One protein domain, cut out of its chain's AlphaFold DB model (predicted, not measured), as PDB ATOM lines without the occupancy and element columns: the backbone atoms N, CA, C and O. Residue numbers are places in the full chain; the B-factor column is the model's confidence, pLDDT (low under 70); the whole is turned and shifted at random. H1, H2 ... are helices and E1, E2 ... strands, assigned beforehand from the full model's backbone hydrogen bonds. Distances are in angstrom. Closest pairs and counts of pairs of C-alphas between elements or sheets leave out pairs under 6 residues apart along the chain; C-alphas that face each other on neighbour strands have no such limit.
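Overview. This is residues 35 to 163 of the 429 residues of an uncharacterized protein of Hymenolepis diminuta (UniProt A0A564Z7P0). A strongly twisted sheet of six strands forms a wall, with the helix H1 slantwise over one face of it. From H1 the chain turns into the longer helix H2, which runs past the sheet near the start of E4, and the short H3 follows at the far end of H2. The printed part has 129 residues, with six named strands, E1 to E6, then three named helices, H1 to H3; the sheet's order is E2 E1 E4 E3 E6 E5, all antiparallel, and the class is mixed, helices and strands. It is compact, with a radius of gyration of the C-alphas of 14.4 A, and spans 43 by 35 by 26 A.

Along the chain. The longest strand, E3, holds residues 59 to 68 and measures 24.6 A from first to last C-alpha; it bends by 60 degrees at residue 62. E4, residues 76 to 84, measures 23.1 A and bends by 70 degrees at residue 81. E6, residues 105 to 111, measures 20.0 A. The shorter strands are E1, residues 35 to 39, E2, residues 51 to 54, and E5, residues 96 to 99. H1 holds residues 124 to 135 and measures 16.3 A; H2, residues 141 to 157, measures 24.6 A; H3 holds residues 160 to 163. C-alpha 35 begins E1 at (233.293, 194.320, 148.251), and C-alpha 163 ends H3 at (220.537, 214.197, 146.826).

Arrangement. In the hairpin E3 and E4, N 65 and O 79 are within hydrogen-bond range at 2.8 A. E3 is also antiparallel to E6, with N 66 and O 107 at 2.8 A. E5 and E6 form a hairpin, with N 108 and O 96 at 2.7 A. E1 pairs with E4 over residues 38 to 39, where N 80 and O 38 are 2.9 A apart, and with E2 over residues 35 to 37, where N 37 and O 51 are 2.8 A apart. H1 is on the sheet, making two layers, a sheet with a helix on one face, at a height over the sheet of 9.9 A. It lies over E3 and, only just, over E6, with 3 of its C-alphas falling on E6. H2 touches H1 with residues 141 to 148 alone, at a steep tilt of 48 degrees, opposite ways; the closest C-alphas, of Leu 134 and Val 144, are 6.1 A apart. H2 only grazes the sheet, with residues 148 to 155. H3 is not on the sheet and meets H2 only through their link. In H1 and H2 every O i to N i+4 pair is within hydrogen-bond range; H3 is too short for such a pair.

Size, cuts and confidence. The two C-alphas farthest apart, of Ser 57 and Glu 142, are 44.7 A apart. The printed part has no cut. The links E1 to E2, E4 to E5 and E6 to H1 are long. Mean pLDDT of the printed part is 90.5; residues 159 to 163 are under 70.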
ATOM      1  N   CYS A  35     233.818 194.071 149.590       97.00
ATOM      2  CA  CYS A  35     233.293 194.320 148.251       97.00
ATOM      3  C   CYS A  35     232.722 195.728 148.120       97.00
ATOM      4  O   CYS A  35     232.204 196.302 149.076       97.00
ATOM      5  N   HIS A  36     232.769 196.277 146.908       96.75
ATOM      6  CA  HIS A  36     232.040 197.498 146.599       96.75
ATOM      7  C   HIS A  36     230.541 197.211 146.538       96.75
ATOM      8  O   HIS A  36     230.104 196.297 145.835       96.75
ATOM      9  N   LYS A  37     229.758 198.006 147.267       96.50
ATOM     10  CA  LYS A  37     228.302 197.935 147.312       96.50
ATOM     11  C   LYS A  37     227.689 199.208 146.758       96.50
ATOM     12  O   LYS A  37     227.972 200.306 147.244       96.50
ATOM     13  N   CYS A  38     226.825 199.040 145.766       95.62
ATOM     14  CA  CYS A  38     226.020 200.111 145.194       95.62
ATOM     15  C   CYS A  38     224.825 199.539 144.418       95.62
ATOM     16  O   CYS A  38     224.800 198.354 144.077       95.62
ATOM     17  N   ASP A  39     223.845 200.394 144.130       94.88
ATOM     18  CA  ASP A  39     222.671 200.060 143.324       94.88
ATOM     19  C   ASP A  39     222.255 201.283 142.497       94.88
ATOM     20  O   ASP A  39     221.951 202.352 143.049       94.88
ATOM     21  N   ASP A  40     222.237 201.117 141.172       91.94
ATOM     22  CA  ASP A  40     221.837 202.139 140.205       91.94
ATOM     23  C   ASP A  40     220.409 202.677 140.445       91.94
ATOM     24  O   ASP A  40     220.122 203.815 140.066       91.94
ATOM     25  N   GLU A  41     219.500 201.901 141.047       88.94
ATOM     26  CA  GLU A  41     218.116 202.327 141.329       88.94
ATOM     27  C   GLU A  41     217.951 203.115 142.622       88.94
ATOM     28  O   GLU A  41     217.045 203.949 142.736       88.94
ATOM     29  N   MET A  42     218.803 202.853 143.609       87.56
ATOM     30  CA  MET A  42     218.642 203.436 144.936       87.56
ATOM     31  C   MET A  42     219.342 204.791 145.016       87.56
ATOM     32  O   MET A  42     218.683 205.827 145.161       87.56
ATOM     33  N   GLN A  43     220.671 204.771 144.908       83.81
ATOM     34  CA  GLN A  43     221.545 205.935 145.105       83.81
ATOM     35  C   GLN A  43     222.467 206.192 143.902       83.81
ATOM     36  O   GLN A  43     223.078 207.261 143.814       83.81
ATOM     37  N   GLY A  44     222.517 205.256 142.950       89.00
ATOM     38  CA  GLY A  44     223.511 205.250 141.885       89.00
ATOM     39  C   GLY A  44     224.794 204.542 142.320       89.00
ATOM     40  O   GLY A  44     225.070 204.386 143.508       89.00
ATOM     41  N   CYS A  45     225.611 204.150 141.347       93.25
ATOM     42  CA  CYS A  45     226.940 203.577 141.575       93.25
ATOM     43  C   CYS A  45     228.078 204.597 141.403       93.25
ATOM     44  O   CYS A  45     229.180 204.242 141.009       93.25
ATOM     45  N   ARG A  46     227.843 205.887 141.671       91.94
ATOM     46  CA  ARG A  46     228.900 206.914 141.602       91.94
ATOM     47  C   ARG A  46     229.967 206.682 142.670       91.94
ATOM     48  O   ARG A  46     229.642 206.186 143.742       91.94
ATOM     49  N   ALA A  47     231.201 207.122 142.413       91.62
ATOM     50  CA  ALA A  47     232.336 206.948 143.327       91.62
ATOM     51  C   ALA A  47     232.024 207.362 144.780       91.62
ATOM     52  O   ALA A  47     232.365 206.645 145.711       91.62
ATOM     53  N   GLU A  48     231.298 208.466 144.963       91.12
ATOM     54  CA  GLU A  48     230.880 208.991 146.274       91.12
ATOM     55  C   GLU A  48     229.809 208.139 146.980       91.12
ATOM     56  O   GLU A  48     229.697 208.172 148.201       91.12
ATOM     57  N   MET A  49     229.008 207.394 146.214       92.75
ATOM     58  CA  MET A  49     227.896 206.571 146.710       92.75
ATOM     59  C   MET A  49     228.297 205.105 146.902       92.75
ATOM     60  O   MET A  49     227.543 204.324 147.483       92.75
ATOM     61  N   ILE A  50     229.474 204.707 146.413       94.06
ATOM     62  CA  ILE A  50     229.988 203.356 146.606       94.06
ATOM     63  C   ILE A  50     230.414 203.199 148.062       94.06
ATOM     64  O   ILE A  50     231.297 203.891 148.567       94.06
ATOM     65  N   THR A  51     229.816 202.217 148.724       95.81
ATOM     66  CA  THR A  51     230.202 201.823 150.079       95.81
ATOM     67  C   THR A  51     231.034 200.548 150.035       95.81
ATOM     68  O   THR A  51     230.937 199.754 149.101       95.81
ATOM     69  N   ASN A  52     231.897 200.358 151.030       96.19
ATOM     70  CA  ASN A  52     232.633 199.111 151.204       96.19
ATOM     71  C   ASN A  52     231.830 198.214 152.150       96.19
ATOM     72  O   ASN A  52     231.625 198.570 153.313       96.19
ATOM     73  N   GLU A  53     231.358 197.078 151.651       95.56
ATOM     74  CA  GLU A  53     230.640 196.077 152.428       95.56
ATOM     75  C   GLU A  53     231.597 194.958 152.829       95.56
ATOM     76  O   GLU A  53     232.187 194.279 151.989       95.56
ATOM     77  N   VAL A  54     231.731 194.759 154.137       96.25
ATOM     78  CA  VAL A  54     232.437 193.605 154.685       96.25
ATOM     79  C   VAL A  54     231.499 192.407 154.612       96.25
ATOM     80  O   VAL A  54     230.436 192.401 155.240       96.25
ATOM     81  N   CYS A  55     231.882 191.398 153.841       95.06
ATOM     82  CA  CYS A  55     231.002 190.285 153.558       95.06
ATOM     83  C   CYS A  55     230.843 189.345 154.763       95.06
ATOM     84  O   CYS A  55     231.758 189.153 155.571       95.06
ATOM     85  N   GLN A  56     229.642 188.782 154.904       92.75
ATOM     86  CA  GLN A  56     229.294 187.883 156.005       92.75
ATOM     87  C   GLN A  56     229.868 186.478 155.795       92.75
ATOM     88  O   GLN A  56     230.138 186.055 154.675       92.75
ATOM     89  N   SER A  57     229.990 185.705 156.872       87.44
ATOM     90  CA  SER A  57     230.383 184.296 156.783       87.44
ATOM     91  C   SER A  57     229.480 183.532 155.803       87.44
ATOM     92  O   SER A  57     228.259 183.555 155.934       87.44
ATOM     93  N   GLY A  58     230.083 182.856 154.820       85.38
ATOM     94  CA  GLY A  58     229.373 182.115 153.764       85.38
ATOM     95  C   GLY A  58     229.326 182.820 152.401       85.38
ATOM     96  O   GLY A  58     228.993 182.187 151.396       85.38
ATOM     97  N   THR A  59     229.709 184.095 152.329       91.25
ATOM     98  CA  THR A  59     230.024 184.744 151.049       91.25
ATOM     99  C   THR A  59     231.429 184.372 150.607       91.25
ATOM    100  O   THR A  59     232.336 184.334 151.438       91.25
ATOM    101  N   ILE A  60     231.612 184.139 149.312       91.38
ATOM    102  CA  ILE A  60     232.915 183.741 148.764       91.38
ATOM    103  C   ILE A  60     233.415 184.683 147.669       91.38
ATOM    104  O   ILE A  60     234.543 184.523 147.221       91.38
ATOM    105  N   ALA A  61     232.592 185.637 147.224       94.19
ATOM    106  CA  ALA A  61     232.875 186.450 146.048       94.19
ATOM    107  C   ALA A  61     232.287 187.863 146.150       94.19
ATOM    108  O   ALA A  61     231.272 188.073 146.820       94.19
ATOM    109  N   CYS A  62     232.891 188.810 145.429       95.12
ATOM    110  CA  CYS A  62     232.225 190.052 145.049       95.12
ATOM    111  C   CYS A  62     231.525 189.840 143.710       95.12
ATOM    112  O   CYS A  62     232.061 189.187 142.810       95.12
ATOM    113  N   MET A  63     230.335 190.409 143.574       95.38
ATOM    114  CA  MET A  63     229.488 190.235 142.404       95.38
ATOM    115  C   MET A  63     229.008 191.583 141.895       95.38
ATOM    116  O   MET A  63     228.502 192.394 142.670       95.38
ATOM    117  N   ILE A  64     229.101 191.767 140.580       95.00
ATOM    118  CA  ILE A  64     228.284 192.728 139.848       95.00
ATOM    119  C   ILE A  64     227.114 191.954 139.244       95.00
ATOM    120  O   ILE A  64     227.318 191.050 138.435       95.00
ATOM    121  N   GLU A  65     225.895 192.317 139.620       95.00
ATOM    122  CA  GLU A  65     224.666 191.868 138.977       95.00
ATOM    123  C   GLU A  65     224.120 192.989 138.096       95.00
ATOM    124  O   GLU A  65     224.107 194.161 138.477       95.00
ATOM    125  N   MET A  66     223.663 192.638 136.903       94.25
ATOM    126  CA  MET A  66     223.047 193.579 135.984       94.25
ATOM    127  C   MET A  66     221.774 193.023 135.380       94.25
ATOM    128  O   MET A  66     221.709 191.865 134.972       94.25
ATOM    129  N   PHE A  67     220.778 193.887 135.260       94.38
ATOM    130  CA  PHE A  67     219.561 193.592 134.522       94.38
ATOM    131  C   PHE A  67     219.652 194.260 133.158       94.38
ATOM    132  O   PHE A  67     219.806 195.481 133.077       94.38
ATOM    133  N   PHE A  68     219.572 193.452 132.106       95.00
ATOM    134  CA  PHE A  68     219.612 193.881 130.720       95.00
ATOM    135  C   PHE A  68     218.237 193.723 130.071       95.00
ATOM    136  O   PHE A  68     217.696 192.620 129.983       95.00
ATOM    137  N   VAL A  69     217.677 194.834 129.599       94.00
ATOM    138  CA  VAL A  69     216.387 194.882 128.902       94.00
ATOM    139  C   VAL A  69     216.634 195.435 127.495       94.00
ATOM    140  O   VAL A  69     216.625 196.654 127.312       94.00
ATOM    141  N   PRO A  70     216.862 194.584 126.477       88.69
ATOM    142  CA  PRO A  70     217.316 195.032 125.158       88.69
ATOM    143  C   PRO A  70     216.351 196.026 124.497       88.69
ATOM    144  O   PRO A  70     216.795 196.972 123.852       88.69
ATOM    145  N   ASN A  71     215.045 195.875 124.731       89.00
ATOM    146  CA  ASN A  71     213.996 196.738 124.177       89.00
ATOM    147  C   ASN A  71     213.455 197.769 125.187       89.00
ATOM    148  O   ASN A  71     212.425 198.396 124.945       89.00
ATOM    149  N   GLY A  72     214.111 197.926 126.339       87.25
ATOM    150  CA  GLY A  72     213.699 198.857 127.385       87.25
ATOM    151  C   GLY A  72     214.164 200.287 127.115       87.25
ATOM    152  O   GLY A  72     215.177 200.518 126.456       87.25
ATOM    153  N   THR A  73     213.452 201.262 127.687       84.94
ATOM    154  CA  THR A  73     213.913 202.662 127.761       84.94
ATOM    155  C   THR A  73     215.134 202.813 128.668       84.94
ATOM    156  O   THR A  73     215.979 203.669 128.427       84.94
ATOM    157  N   LYS A  74     215.223 201.956 129.689       86.12
ATOM    158  CA  LYS A  74     216.390 201.716 130.536       86.12
ATOM    159  C   LYS A  74     216.922 200.336 130.174       86.12
ATOM    160  O   LYS A  74     216.298 199.336 130.537       86.12
ATOM    161  N   LYS A  75     218.035 200.280 129.438       89.69
ATOM    162  CA  LYS A  75     218.590 198.993 129.001       89.69
ATOM    163  C   LYS A  75     219.360 198.313 130.117       89.69
ATOM    164  O   LYS A  75     219.342 197.090 130.164       89.69
ATOM    165  N   PHE A  76     219.980 199.080 131.016       94.00
ATOM    166  CA  PHE A  76     220.822 198.532 132.073       94.00
ATOM    167  C   PHE A  76     220.459 199.018 133.479       94.00
ATOM    168  O   PHE A  76     220.119 200.186 133.728       94.00
ATOM    169  N   ASN A  77     220.587 198.095 134.427       93.38
ATOM    170  CA  ASN A  77     220.541 198.366 135.855       93.38
ATOM    171  C   ASN A  77     221.662 197.606 136.561       93.38
ATOM    172  O   ASN A  77     221.604 196.379 136.577       93.38
ATOM    173  N   PHE A  78     222.649 198.304 137.119       94.56
ATOM    174  CA  PHE A  78     223.783 197.678 137.799       94.56
ATOM    175  C   PHE A  78     223.613 197.665 139.316       94.56
ATOM    176  O   PHE A  78     223.189 198.648 139.928       94.56
ATOM    177  N   ARG A  79     224.002 196.545 139.917       95.44
ATOM    178  CA  ARG A  79     224.088 196.336 141.358       95.44
ATOM    179  C   ARG A  79     225.407 195.654 141.671       95.44
ATOM    180  O   ARG A  79     225.850 194.786 140.924       95.44
ATOM    181  N   SER A  80     226.036 196.041 142.768       95.94
ATOM    182  CA  SER A  80     227.277 195.423 143.232       95.94
ATOM    183  C   SER A  80     227.170 195.085 144.709       95.94
ATOM    184  O   SER A  80     226.523 195.817 145.464       95.94
ATOM    185  N   GLY A  81     227.807 193.993 145.124       96.31
ATOM    186  CA  GLY A  81     227.871 193.597 146.528       96.31
ATOM    187  C   GLY A  81     228.537 192.244 146.748       96.31
ATOM    188  O   GLY A  81     229.204 191.695 145.868       96.31
ATOM    189  N   CYS A  82     228.359 191.708 147.951       96.25
ATOM    190  CA  CYS A  82     228.836 190.379 148.318       96.25
ATOM    191  C   CYS A  82     227.912 189.273 147.782       96.25
ATOM    192  O   CYS A  82     226.688 189.397 147.838       96.25
ATOM    193  N   ALA A  83     228.486 188.153 147.339       95.00
ATOM    194  CA  ALA A  83     227.745 186.989 146.862       95.00
ATOM    195  C   ALA A  83     228.153 185.689 147.569       95.00
ATOM    196  O   ALA A  83     229.312 185.457 147.932       95.00
ATOM    197  N   THR A  84     227.161 184.819 147.755       93.19
ATOM    198  CA  THR A  84     227.340 183.444 148.235       93.19
ATOM    199  C   THR A  84     227.811 182.532 147.104       93.19
ATOM    200  O   THR A  84     227.785 182.908 145.931       93.19
ATOM    201  N   ARG A  85     228.195 181.296 147.444       88.69
ATOM    202  CA  ARG A  85     228.590 180.276 146.458       88.69
ATOM    203  C   ARG A  85     227.509 180.001 145.402       88.69
ATOM    204  O   ARG A  85     227.853 179.692 144.272       88.69
ATOM    205  N   TYR A  86     226.230 180.145 145.750       88.69
ATOM    206  CA  TYR A  86     225.126 179.964 144.802       88.69
ATOM    207  C   TYR A  86     225.011 181.120 143.800       88.69
ATOM    208  O   TYR A  86     224.674 180.902 142.644       88.69
ATOM    209  N   GLY A  87     225.308 182.351 144.234       87.75
ATOM    210  CA  GLY A  87     225.323 183.518 143.346       87.75
ATOM    211  C   GLY A  87     226.563 183.567 142.450       87.75
ATOM    212  O   GLY A  87     226.475 184.008 141.306       87.75
ATOM    213  N   CYS A  88     227.694 183.083 142.969       91.25
ATOM    214  CA  CYS A  88     228.987 183.039 142.295       91.25
ATOM    215  C   CYS A  88     229.672 181.680 142.520       91.25
ATOM    216  O   CYS A  88     230.466 181.543 143.459       91.25
ATOM    217  N   PRO A  89     229.383 180.670 141.682       85.94
ATOM    218  CA  PRO A  89     230.027 179.366 141.771       85.94
ATOM    219  C   PRO A  89     231.539 179.474 141.548       85.94
ATOM    220  O   PRO A  89     232.028 180.338 140.818       85.94
ATOM    221  N   SER A  90     232.314 178.603 142.191       78.62
ATOM    222  CA  SER A  90     233.774 178.602 142.060       78.62
ATOM    223  C   SER A  90     234.202 178.382 140.601       78.62
ATOM    224  O   SER A  90     233.650 177.532 139.915       78.62
ATOM    225  N   GLY A  91     235.181 179.161 140.123       71.88
ATOM    226  CA  GLY A  91     235.660 179.113 138.729       71.88
ATOM    227  C   GLY A  91     234.972 180.101 137.779       71.88
ATOM    228  O   GLY A  91     235.409 180.275 136.642       71.88
ATOM    229  N   TYR A  92     233.946 180.816 138.243       75.75
ATOM    230  CA  TYR A  92     233.160 181.712 137.402       75.75
ATOM    231  C   TYR A  92     233.824 183.093 137.344       75.75
ATOM    232  O   TYR A  92     233.570 183.954 138.182       75.75
ATOM    233  N   LYS A  93     234.711 183.294 136.361       75.44
ATOM    234  CA  LYS A  93     235.347 184.599 136.076       75.44
ATOM    235  C   LYS A  93     234.716 185.346 134.895       75.44
ATOM    236  O   LYS A  93     234.967 186.533 134.714       75.44
ATOM    237  N   ASN A  94     233.912 184.653 134.091       85.25
ATOM    238  CA  ASN A  94     233.270 185.205 132.900       85.25
ATOM    239  C   ASN A  94     231.860 185.720 133.209       85.25
ATOM    240  O   ASN A  94     231.244 185.324 134.198       85.25
ATOM    241  N   LEU A  95     231.348 186.594 132.339       89.12
ATOM    242  CA  LEU A  95     229.983 187.108 132.420       89.12
ATOM    243  C   LEU A  95     228.966 185.977 132.207       89.12
ATOM    244  O   LEU A  95     228.997 185.289 131.189       89.12
ATOM    245  N   MET A  96     228.043 185.831 133.150       90.38
ATOM    246  CA  MET A  96     227.036 184.771 133.177       90.38
ATOM    247  C   MET A  96     225.662 185.385 133.024       90.38
ATOM    248  O   MET A  96     225.260 186.126 133.907       90.38
ATOM    249  N   CYS A  97     224.943 185.091 131.947       92.19
ATOM    250  CA  CYS A  97     223.606 185.633 131.732       92.19
ATOM    251  C   CYS A  97     222.557 184.537 131.835       92.19
ATOM    252  O   CYS A  97     222.623 183.544 131.116       92.19
ATOM    253  N   THR A  98     221.571 184.755 132.695       91.12
ATOM    254  CA  THR A  98     220.372 183.934 132.788       91.12
ATOM    255  C   THR A  98     219.225 184.675 132.122       91.12
ATOM    256  O   THR A  98     219.002 185.863 132.376       91.12
ATOM    257  N   ASP A  99     218.505 183.972 131.257       90.56
ATOM    258  CA  ASP A  99     217.321 184.514 130.608       90.56
ATOM    259  C   ASP A  99     216.147 184.536 131.581       90.56
ATOM    260  O   ASP A  99     215.902 183.591 132.329       90.56
ATOM    261  N   PHE A 100     215.417 185.644 131.565       85.75
ATOM    262  CA  PHE A 100     214.199 185.851 132.324       85.75
ATOM    263  C   PHE A 100     213.012 186.035 131.366       85.75
ATOM    264  O   PHE A 100     213.147 186.099 130.139       85.75
ATOM    265  N   ILE A 101     211.809 186.128 131.929       83.50
ATOM    266  CA  ILE A 101     210.567 186.269 131.165       83.50
ATOM    267  C   ILE A 101     210.624 187.534 130.281       83.50
ATOM    268  O   ILE A 101     211.027 188.605 130.736       83.50
ATOM    269  N   ARG A 102     210.172 187.418 129.019       81.88
ATOM    270  CA  ARG A 102     210.080 188.512 128.018       81.88
ATOM    271  C   ARG A 102     211.424 189.098 127.552       81.88
ATOM    272  O   ARG A 102     211.497 190.275 127.207       81.88
ATOM    273  N   GLY A 103     212.479 188.285 127.505       84.19
ATOM    274  CA  GLY A 103     213.765 188.690 126.919       84.19
ATOM    275  C   GLY A 103     214.586 189.641 127.793       84.19
ATOM    276  O   GLY A 103     215.585 190.187 127.330       84.19
ATOM    277  N   VAL A 104     214.178 189.831 129.051       90.50
ATOM    278  CA  VAL A 104     215.031 190.417 130.086       90.50
ATOM    279  C   VAL A 104     216.107 189.395 130.431       90.50
ATOM    280  O   VAL A 104     215.801 188.217 130.588       90.50
ATOM    281  N   LYS A 105     217.357 189.832 130.555       93.94
ATOM    282  CA  LYS A 105     218.468 188.978 130.989       93.94
ATOM    283  C   LYS A 105     219.022 189.501 132.304       93.94
ATOM    284  O   LYS A 105     219.212 190.708 132.452       93.94
ATOM    285  N   THR A 106     219.314 188.609 133.237       93.38
ATOM    286  CA  THR A 106     220.099 188.941 134.428       93.38
ATOM    287  C   THR A 106     221.497 188.407 134.212       93.38
ATOM    288  O   THR A 106     221.675 187.200 134.079       93.38
ATOM    289  N   CYS A 107     222.486 189.295 134.156       93.81
ATOM    290  CA  CYS A 107     223.876 188.902 134.019       93.81
ATOM    291  C   CYS A 107     224.657 189.133 135.311       93.81
ATOM    292  O   CYS A 107     224.404 190.088 136.041       93.81
ATOM    293  N   ARG A 108     225.612 188.254 135.604       94.00
ATOM    294  CA  ARG A 108     226.450 188.289 136.799       94.00
ATOM    295  C   ARG A 108     227.911 188.186 136.408       94.00
ATOM    296  O   ARG A 108     228.274 187.374 135.558       94.00
ATOM    297  N   LEU A 109     228.740 189.005 137.037       93.56
ATOM    298  CA  LEU A 109     230.188 188.930 136.944       93.56
ATOM    299  C   LEU A 109     230.754 188.804 138.355       93.56
ATOM    300  O   LEU A 109     230.519 189.661 139.206       93.56
ATOM    301  N   CYS A 110     231.499 187.732 138.591       94.38
ATOM    302  CA  CYS A 110     232.009 187.370 139.905       94.38
ATOM    303  C   CYS A 110     233.527 187.524 139.967       94.38
ATOM    304  O   CYS A 110     234.230 187.380 138.967       94.38
ATOM    305  N   CYS A 111     234.035 187.806 141.157       92.94
ATOM    306  CA  CYS A 111     235.450 187.703 141.481       92.94
ATOM    307  C   CYS A 111     235.605 187.191 142.917       92.94
ATOM    308  O   CYS A 111     234.686 187.309 143.725       92.94
ATOM    309  N   PHE A 112     236.790 186.702 143.262       92.62
ATOM    310  CA  PHE A 112     237.058 186.099 144.571       92.62
ATOM    311  C   PHE A 112     238.069 186.910 145.398       92.62
ATOM    312  O   PHE A 112     238.528 186.458 146.440       92.62
ATOM    313  N   GLU A 113     238.398 188.118 144.939       92.44
ATOM    314  CA  GLU A 113     239.319 189.049 145.593       92.44
ATOM    315  C   GLU A 113     238.559 190.263 146.135       92.44
ATOM    316  O   GLU A 113     237.516 190.654 145.606       92.44
ATOM    317  N   SER A 114     239.074 190.875 147.202       94.38
ATOM    318  CA  SER A 114     238.447 192.070 147.774       94.38
ATOM    319  C   SER A 114     238.528 193.236 146.789       94.38
ATOM    320  O   SER A 114     239.598 193.513 146.257       94.38
ATOM    321  N   LYS A 115     237.415 193.954 146.594       92.94
ATOM    322  CA  LYS A 115     237.325 195.177 145.767       92.94
ATOM    323  C   LYS A 115     237.851 195.022 144.330       92.94
ATOM    324  O   LYS A 115     238.331 195.973 143.731       92.94
ATOM    325  N   CYS A 116     237.733 193.828 143.769       92.56
ATOM    326  CA  CYS A 116     238.209 193.481 142.426       92.56
ATOM    327  C   CYS A 116     237.479 194.189 141.262       92.56
ATOM    328  O   CYS A 116     237.936 194.147 140.124       92.56
ATOM    329  N   HIS A 117     236.293 194.742 141.523       90.81
ATOM    330  CA  HIS A 117     235.347 195.209 140.522       90.81
ATOM    331  C   HIS A 117     235.067 196.671 140.791       90.81
ATOM    332  O   HIS A 117     234.686 197.017 141.905       90.81
ATOM    333  N   ASP A 118     235.186 197.502 139.765       93.75
ATOM    334  CA  ASP A 118     234.777 198.899 139.824       93.75
ATOM    335  C   ASP A 118     233.358 199.044 139.245       93.75
ATOM    336  O   ASP A 118     233.178 198.912 138.028       93.75
ATOM    337  N   PRO A 119     232.324 199.284 140.075       92.44
ATOM    338  CA  PRO A 119     230.956 199.420 139.589       92.44
ATOM    339  C   PRO A 119     230.622 200.844 139.108       92.44
ATOM    340  O   PRO A 119     229.465 201.100 138.746       92.44
ATOM    341  N   THR A 120     231.587 201.775 139.110       94.31
ATOM    342  CA  THR A 120     231.339 203.160 138.696       94.31
ATOM    343  C   THR A 120     230.826 203.265 137.255       94.31
ATOM    344  O   THR A 120     231.143 202.433 136.397       94.31
ATOM    345  N   PRO A 121     229.989 204.279 136.947       93.38
ATOM    346  CA  PRO A 121     229.666 204.620 135.567       93.38
ATOM    347  C   PRO A 121     230.944 204.801 134.745       93.38
ATOM    348  O   PRO A 121     231.906 205.389 135.227       93.38
ATOM    349  N   ALA A 122     230.937 204.308 133.508       93.88
ATOM    350  CA  ALA A 122     232.083 204.325 132.597       93.88
ATOM    351  C   ALA A 122     233.333 203.532 133.037       93.88
ATOM    352  O   ALA A 122     234.343 203.595 132.335       93.88
ATOM    353  N   SER A 123     233.278 202.735 134.114       94.94
ATOM    354  CA  SER A 123     234.373 201.812 134.435       94.94
ATOM    355  C   SER A 123     234.612 200.824 133.290       94.94
ATOM    356  O   SER A 123     233.679 200.438 132.575       94.94
ATOM    357  N   GLU A 124     235.861 200.381 133.119       94.38
ATOM    358  CA  GLU A 124     236.231 199.460 132.038       94.38
ATOM    359  C   GLU A 124     235.375 198.186 132.068       94.38
ATOM    360  O   GLU A 124     234.823 197.778 131.044       94.38
ATOM    361  N   THR A 125     235.183 197.605 133.256       90.38
ATOM    362  CA  THR A 125     234.345 196.418 133.460       90.38
ATOM    363  C   THR A 125     232.904 196.665 133.024       90.38
ATOM    364  O   THR A 125     232.340 195.869 132.269       90.38
ATOM    365  N   ARG A 126     232.300 197.782 133.454       92.31
ATOM    366  CA  ARG A 126     230.910 198.124 133.130       92.31
ATOM    367  C   ARG A 126     230.740 198.349 131.628       92.31
ATOM    368  O   ARG A 126     229.832 197.784 131.019       92.31
ATOM    369  N   VAL A 127     231.641 199.117 131.017       95.00
ATOM    370  CA  VAL A 127     231.651 199.408 129.575       95.00
ATOM    371  C   VAL A 127     231.817 198.134 128.757       95.00
ATOM    372  O   VAL A 127     231.024 197.891 127.846       95.00
ATOM    373  N   LYS A 128     232.798 197.295 129.099       94.44
ATOM    374  CA  LYS A 128     233.061 196.025 128.413       94.44
ATOM    375  C   LYS A 128     231.832 195.127 128.414       94.44
ATOM    376  O   LYS A 128     231.475 194.577 127.374       94.44
ATOM    377  N   VAL A 129     231.164 195.008 129.560       92.56
ATOM    378  CA  VAL A 129     229.974 194.167 129.664       92.56
ATOM    379  C   VAL A 129     228.788 194.748 128.887       92.56
ATOM    380  O   VAL A 129     228.122 194.009 128.162       92.56
ATOM    381  N   MET A 130     228.527 196.057 128.981       95.06
ATOM    382  CA  MET A 130     227.446 196.675 128.201       95.06
ATOM    383  C   MET A 130     227.664 196.488 126.698       95.06
ATOM    384  O   MET A 130     226.721 196.134 125.990       95.06
ATOM    385  N   LYS A 131     228.903 196.667 126.219       96.19
ATOM    386  CA  LYS A 131     229.263 196.425 124.818       96.19
ATOM    387  C   LYS A 131     228.988 194.982 124.414       96.19
ATOM    388  O   LYS A 131     228.259 194.773 123.451       96.19
ATOM    389  N   ASP A 132     229.502 194.004 125.161       94.56
ATOM    390  CA  ASP A 132     229.294 192.575 124.873       94.56
ATOM    391  C   ASP A 132     227.799 192.222 124.771       94.56
ATOM    392  O   ASP A 132     227.363 191.566 123.822       94.56
ATOM    393  N   LEU A 133     226.979 192.727 125.697       94.06
ATOM    394  CA  LEU A 133     225.537 192.478 125.693       94.06
ATOM    395  C   LEU A 133     224.806 193.163 124.536       94.06
ATOM    396  O   LEU A 133     223.922 192.550 123.937       94.06
ATOM    397  N   LEU A 134     225.168 194.398 124.190       95.00
ATOM    398  CA  LEU A 134     224.561 195.104 123.060       95.00
ATOM    399  C   LEU A 134     224.984 194.497 121.718       95.00
ATOM    400  O   LEU A 134     224.134 194.331 120.843       95.00
ATOM    401  N   PHE A 135     226.242 194.083 121.562       95.38
ATOM    402  CA  PHE A 135     226.697 193.380 120.359       95.38
ATOM    403  C   PHE A 135     225.928 192.079 120.132       95.38
ATOM    404  O   PHE A 135     225.505 191.798 119.011       95.38
ATOM    405  N   LYS A 136     225.639 191.329 121.203       93.38
ATOM    406  CA  LYS A 136     224.810 190.113 121.137       93.38
ATOM    407  C   LYS A 136     223.370 190.364 120.674       93.38
ATOM    408  O   LYS A 136     222.690 189.411 120.305       93.38
ATOM    409  N   THR A 137     222.899 191.615 120.656       92.81
ATOM    410  CA  THR A 137     221.586 191.971 120.083       92.81
ATOM    411  C   THR A 137     221.615 192.250 118.578       92.81
ATOM    412  O   THR A 137     220.564 192.496 117.994       92.81
ATOM    413  N   GLY A 138     222.790 192.191 117.939       94.88
ATOM    414  CA  GLY A 138     222.947 192.431 116.501       94.88
ATOM    415  C   GLY A 138     223.051 193.908 116.111       94.88
ATOM    416  O   GLY A 138     222.862 194.241 114.945       94.88
ATOM    417  N   LEU A 139     223.329 194.795 117.072       94.25
ATOM    418  CA  LEU A 139     223.586 196.211 116.806       94.25
ATOM    419  C   LEU A 139     224.978 196.412 116.199       94.25
ATOM    420  O   LEU A 139     225.930 195.713 116.554       94.25
ATOM    421  N   ASP A 140     225.104 197.397 115.312       97.00
ATOM    422  CA  ASP A 140     226.395 197.812 114.771       97.00
ATOM    423  C   ASP A 140     227.250 198.523 115.835       97.00
ATOM    424  O   ASP A 140     226.734 199.089 116.801       97.00
ATOM    425  N   ALA A 141     228.572 198.506 115.651       97.06
ATOM    426  CA  ALA A 141     229.514 199.040 116.633       97.06
ATOM    427  C   ALA A 141     229.298 200.527 116.942       97.06
ATOM    428  O   ALA A 141     229.387 200.915 118.104       97.06
ATOM    429  N   GLU A 142     228.970 201.351 115.945       97.44
ATOM    430  CA  GLU A 142     228.750 202.787 116.153       97.44
ATOM    431  C   GLU A 142     227.507 203.031 117.023       97.44
ATOM    432  O   GLU A 142     227.528 203.839 117.956       97.44
ATOM    433  N   THR A 143     226.433 202.288 116.764       96.50
ATOM    434  CA  THR A 143     225.213 202.315 117.573       96.50
ATOM    435  C   THR A 143     225.459 201.802 118.992       96.50
ATOM    436  O   THR A 143     224.941 202.389 119.948       96.50
ATOM    437  N   VAL A 144     226.267 200.750 119.163       96.69
ATOM    438  CA  VAL A 144     226.654 200.243 120.491       96.69
ATOM    439  C   VAL A 144     227.386 201.315 121.300       96.69
ATOM    440  O   VAL A 144     227.001 201.551 122.445       96.69
ATOM    441  N   GLU A 145     228.378 201.999 120.723       97.44
ATOM    442  CA  GLU A 145     229.107 203.071 121.421       97.44
ATOM    443  C   GLU A 145     228.166 204.197 121.872       97.44
ATOM    444  O   GLU A 145     228.190 204.582 123.042       97.44
ATOM    445  N   LYS A 146     227.261 204.652 120.994       96.00
ATOM    446  CA  LYS A 146     226.263 205.686 121.334       96.00
ATOM    447  C   LYS A 146     225.345 205.255 122.479       96.00
ATOM    448  O   LYS A 146     225.015 206.060 123.350       96.00
ATOM    449  N   TYR A 147     224.913 203.990 122.500       94.81
ATOM    450  CA  TYR A 147     224.092 203.473 123.599       94.81
ATOM    451  C   TYR A 147     224.867 203.380 124.911       94.81
ATOM    452  O   TYR A 147     224.317 203.714 125.959       94.81
ATOM    453  N   VAL A 148     226.123 202.943 124.858       95.50
ATOM    454  CA  VAL A 148     226.995 202.851 126.033       95.50
ATOM    455  C   VAL A 148     227.261 204.232 126.625       95.50
ATOM    456  O   VAL A 148     227.139 204.401 127.838       95.50
ATOM    457  N   GLU A 149     227.576 205.221 125.790       95.38
ATOM    458  CA  GLU A 149     227.772 206.610 126.213       95.38
ATOM    459  C   GLU A 149     226.513 207.158 126.897       95.38
ATOM    460  O   GLU A 149     226.578 207.617 128.038       95.38
ATOM    461  N   LYS A 150     225.347 206.991 126.262       93.69
ATOM    462  CA  LYS A 150     224.059 207.424 126.817       93.69
ATOM    463  C   LYS A 150     223.719 206.741 128.145       93.69
ATOM    464  O   LYS A 150     223.236 207.392 129.067       93.69
ATOM    465  N   GLU A 151     223.926 205.431 128.269       92.12
ATOM    466  CA  GLU A 151     223.640 204.707 129.518       92.12
ATOM    467  C   GLU A 151     224.614 205.096 130.639       92.12
ATOM    468  O   GLU A 151     224.198 205.198 131.796       92.12
ATOM    469  N   ASN A 152     225.878 205.387 130.315       92.44
ATOM    470  CA  ASN A 152     226.839 205.933 131.274       92.44
ATOM    471  C   ASN A 152     226.449 207.340 131.739       92.44
ATOM    472  O   ASN A 152     226.493 207.609 132.940       92.44
ATOM    473  N   GLU A 153     226.016 208.209 130.824       91.19
ATOM    474  CA  GLU A 153     225.501 209.539 131.152       91.19
ATOM    475  C   GLU A 153     224.285 209.437 132.089       91.19
ATOM    476  O   GLU A 153     224.256 210.041 133.164       91.19
ATOM    477  N   ILE A 154     223.309 208.589 131.744       89.19
ATOM    478  CA  ILE A 154     222.133 208.338 132.587       89.19
ATOM    479  C   ILE A 154     222.559 207.833 133.971       89.19
ATOM    480  O   ILE A 154     222.047 208.316 134.983       89.19
ATOM    481  N   ALA A 155     223.481 206.872 134.042       87.81
ATOM    482  CA  ALA A 155     223.968 206.327 135.306       87.81
ATOM    483  C   ALA A 155     224.707 207.369 136.159       87.81
ATOM    484  O   ALA A 155     224.581 207.348 137.383       87.81
ATOM    485  N   PHE A 156     225.418 208.306 135.531       87.31
ATOM    486  CA  PHE A 156     226.077 209.411 136.220       87.31
ATOM    487  C   PHE A 156     225.065 210.372 136.859       87.31
ATOM    488  O   PHE A 156     225.237 210.790 138.002       87.31
ATOM    489  N   TYR A 157     223.963 210.682 136.174       84.25
ATOM    490  CA  TYR A 157     222.927 211.560 136.730       84.25
ATOM    491  C   TYR A 157     221.969 210.856 137.705       84.25
ATOM    492  O   TYR A 157     221.265 211.521 138.481       84.25
ATOM    493  N   ARG A 158     221.954 209.517 137.739       78.19
ATOM    494  CA  ARG A 158     221.184 208.755 138.733       78.19
ATOM    495  C   ARG A 158     221.695 209.051 140.146       78.19
ATOM    496  O   ARG A 158     222.871 208.916 140.474       78.19
ATOM    497  N   GLY A 159     220.770 209.494 140.995       61.72
ATOM    498  CA  GLY A 159     221.034 209.875 142.382       61.72
ATOM    499  C   GLY A 159     221.391 211.349 142.597       61.72
ATOM    500  O   GLY A 159     221.302 211.798 143.738       61.72
ATOM    501  N   VAL A 160     221.731 212.129 141.556       64.06
ATOM    502  CA  VAL A 160     221.938 213.588 141.699       64.06
ATOM    503  C   VAL A 160     220.620 214.243 142.110       64.06
ATOM    504  O   VAL A 160     220.556 214.922 143.128       64.06
ATOM    505  N   ALA A 161     219.536 213.943 141.389       55.03
ATOM    506  CA  ALA A 161     218.226 214.534 141.658       55.03
ATOM    507  C   ALA A 161     217.700 214.225 143.074       55.03
ATOM    508  O   ALA A 161     217.109 215.094 143.703       55.03
ATOM    509  N   ARG A 162     217.950 213.021 143.617       52.66
ATOM    510  CA  ARG A 162     217.525 212.670 144.988       52.66
ATOM    511  C   ARG A 162     218.353 213.376 146.065       52.66
ATOM    512  O   ARG A 162     217.783 213.782 147.072       52.66
ATOM    513  N   ALA A 163     219.663 213.532 145.860       51.59
ATOM    514  CA  ALA A 163     220.537 214.197 146.826       51.59
ATOM    515  C   ALA A 163     220.215 215.696 146.947       51.59
ATOM    516  O   ALA A 163     220.122 216.219 148.058       51.59
TER     517      ALA A 163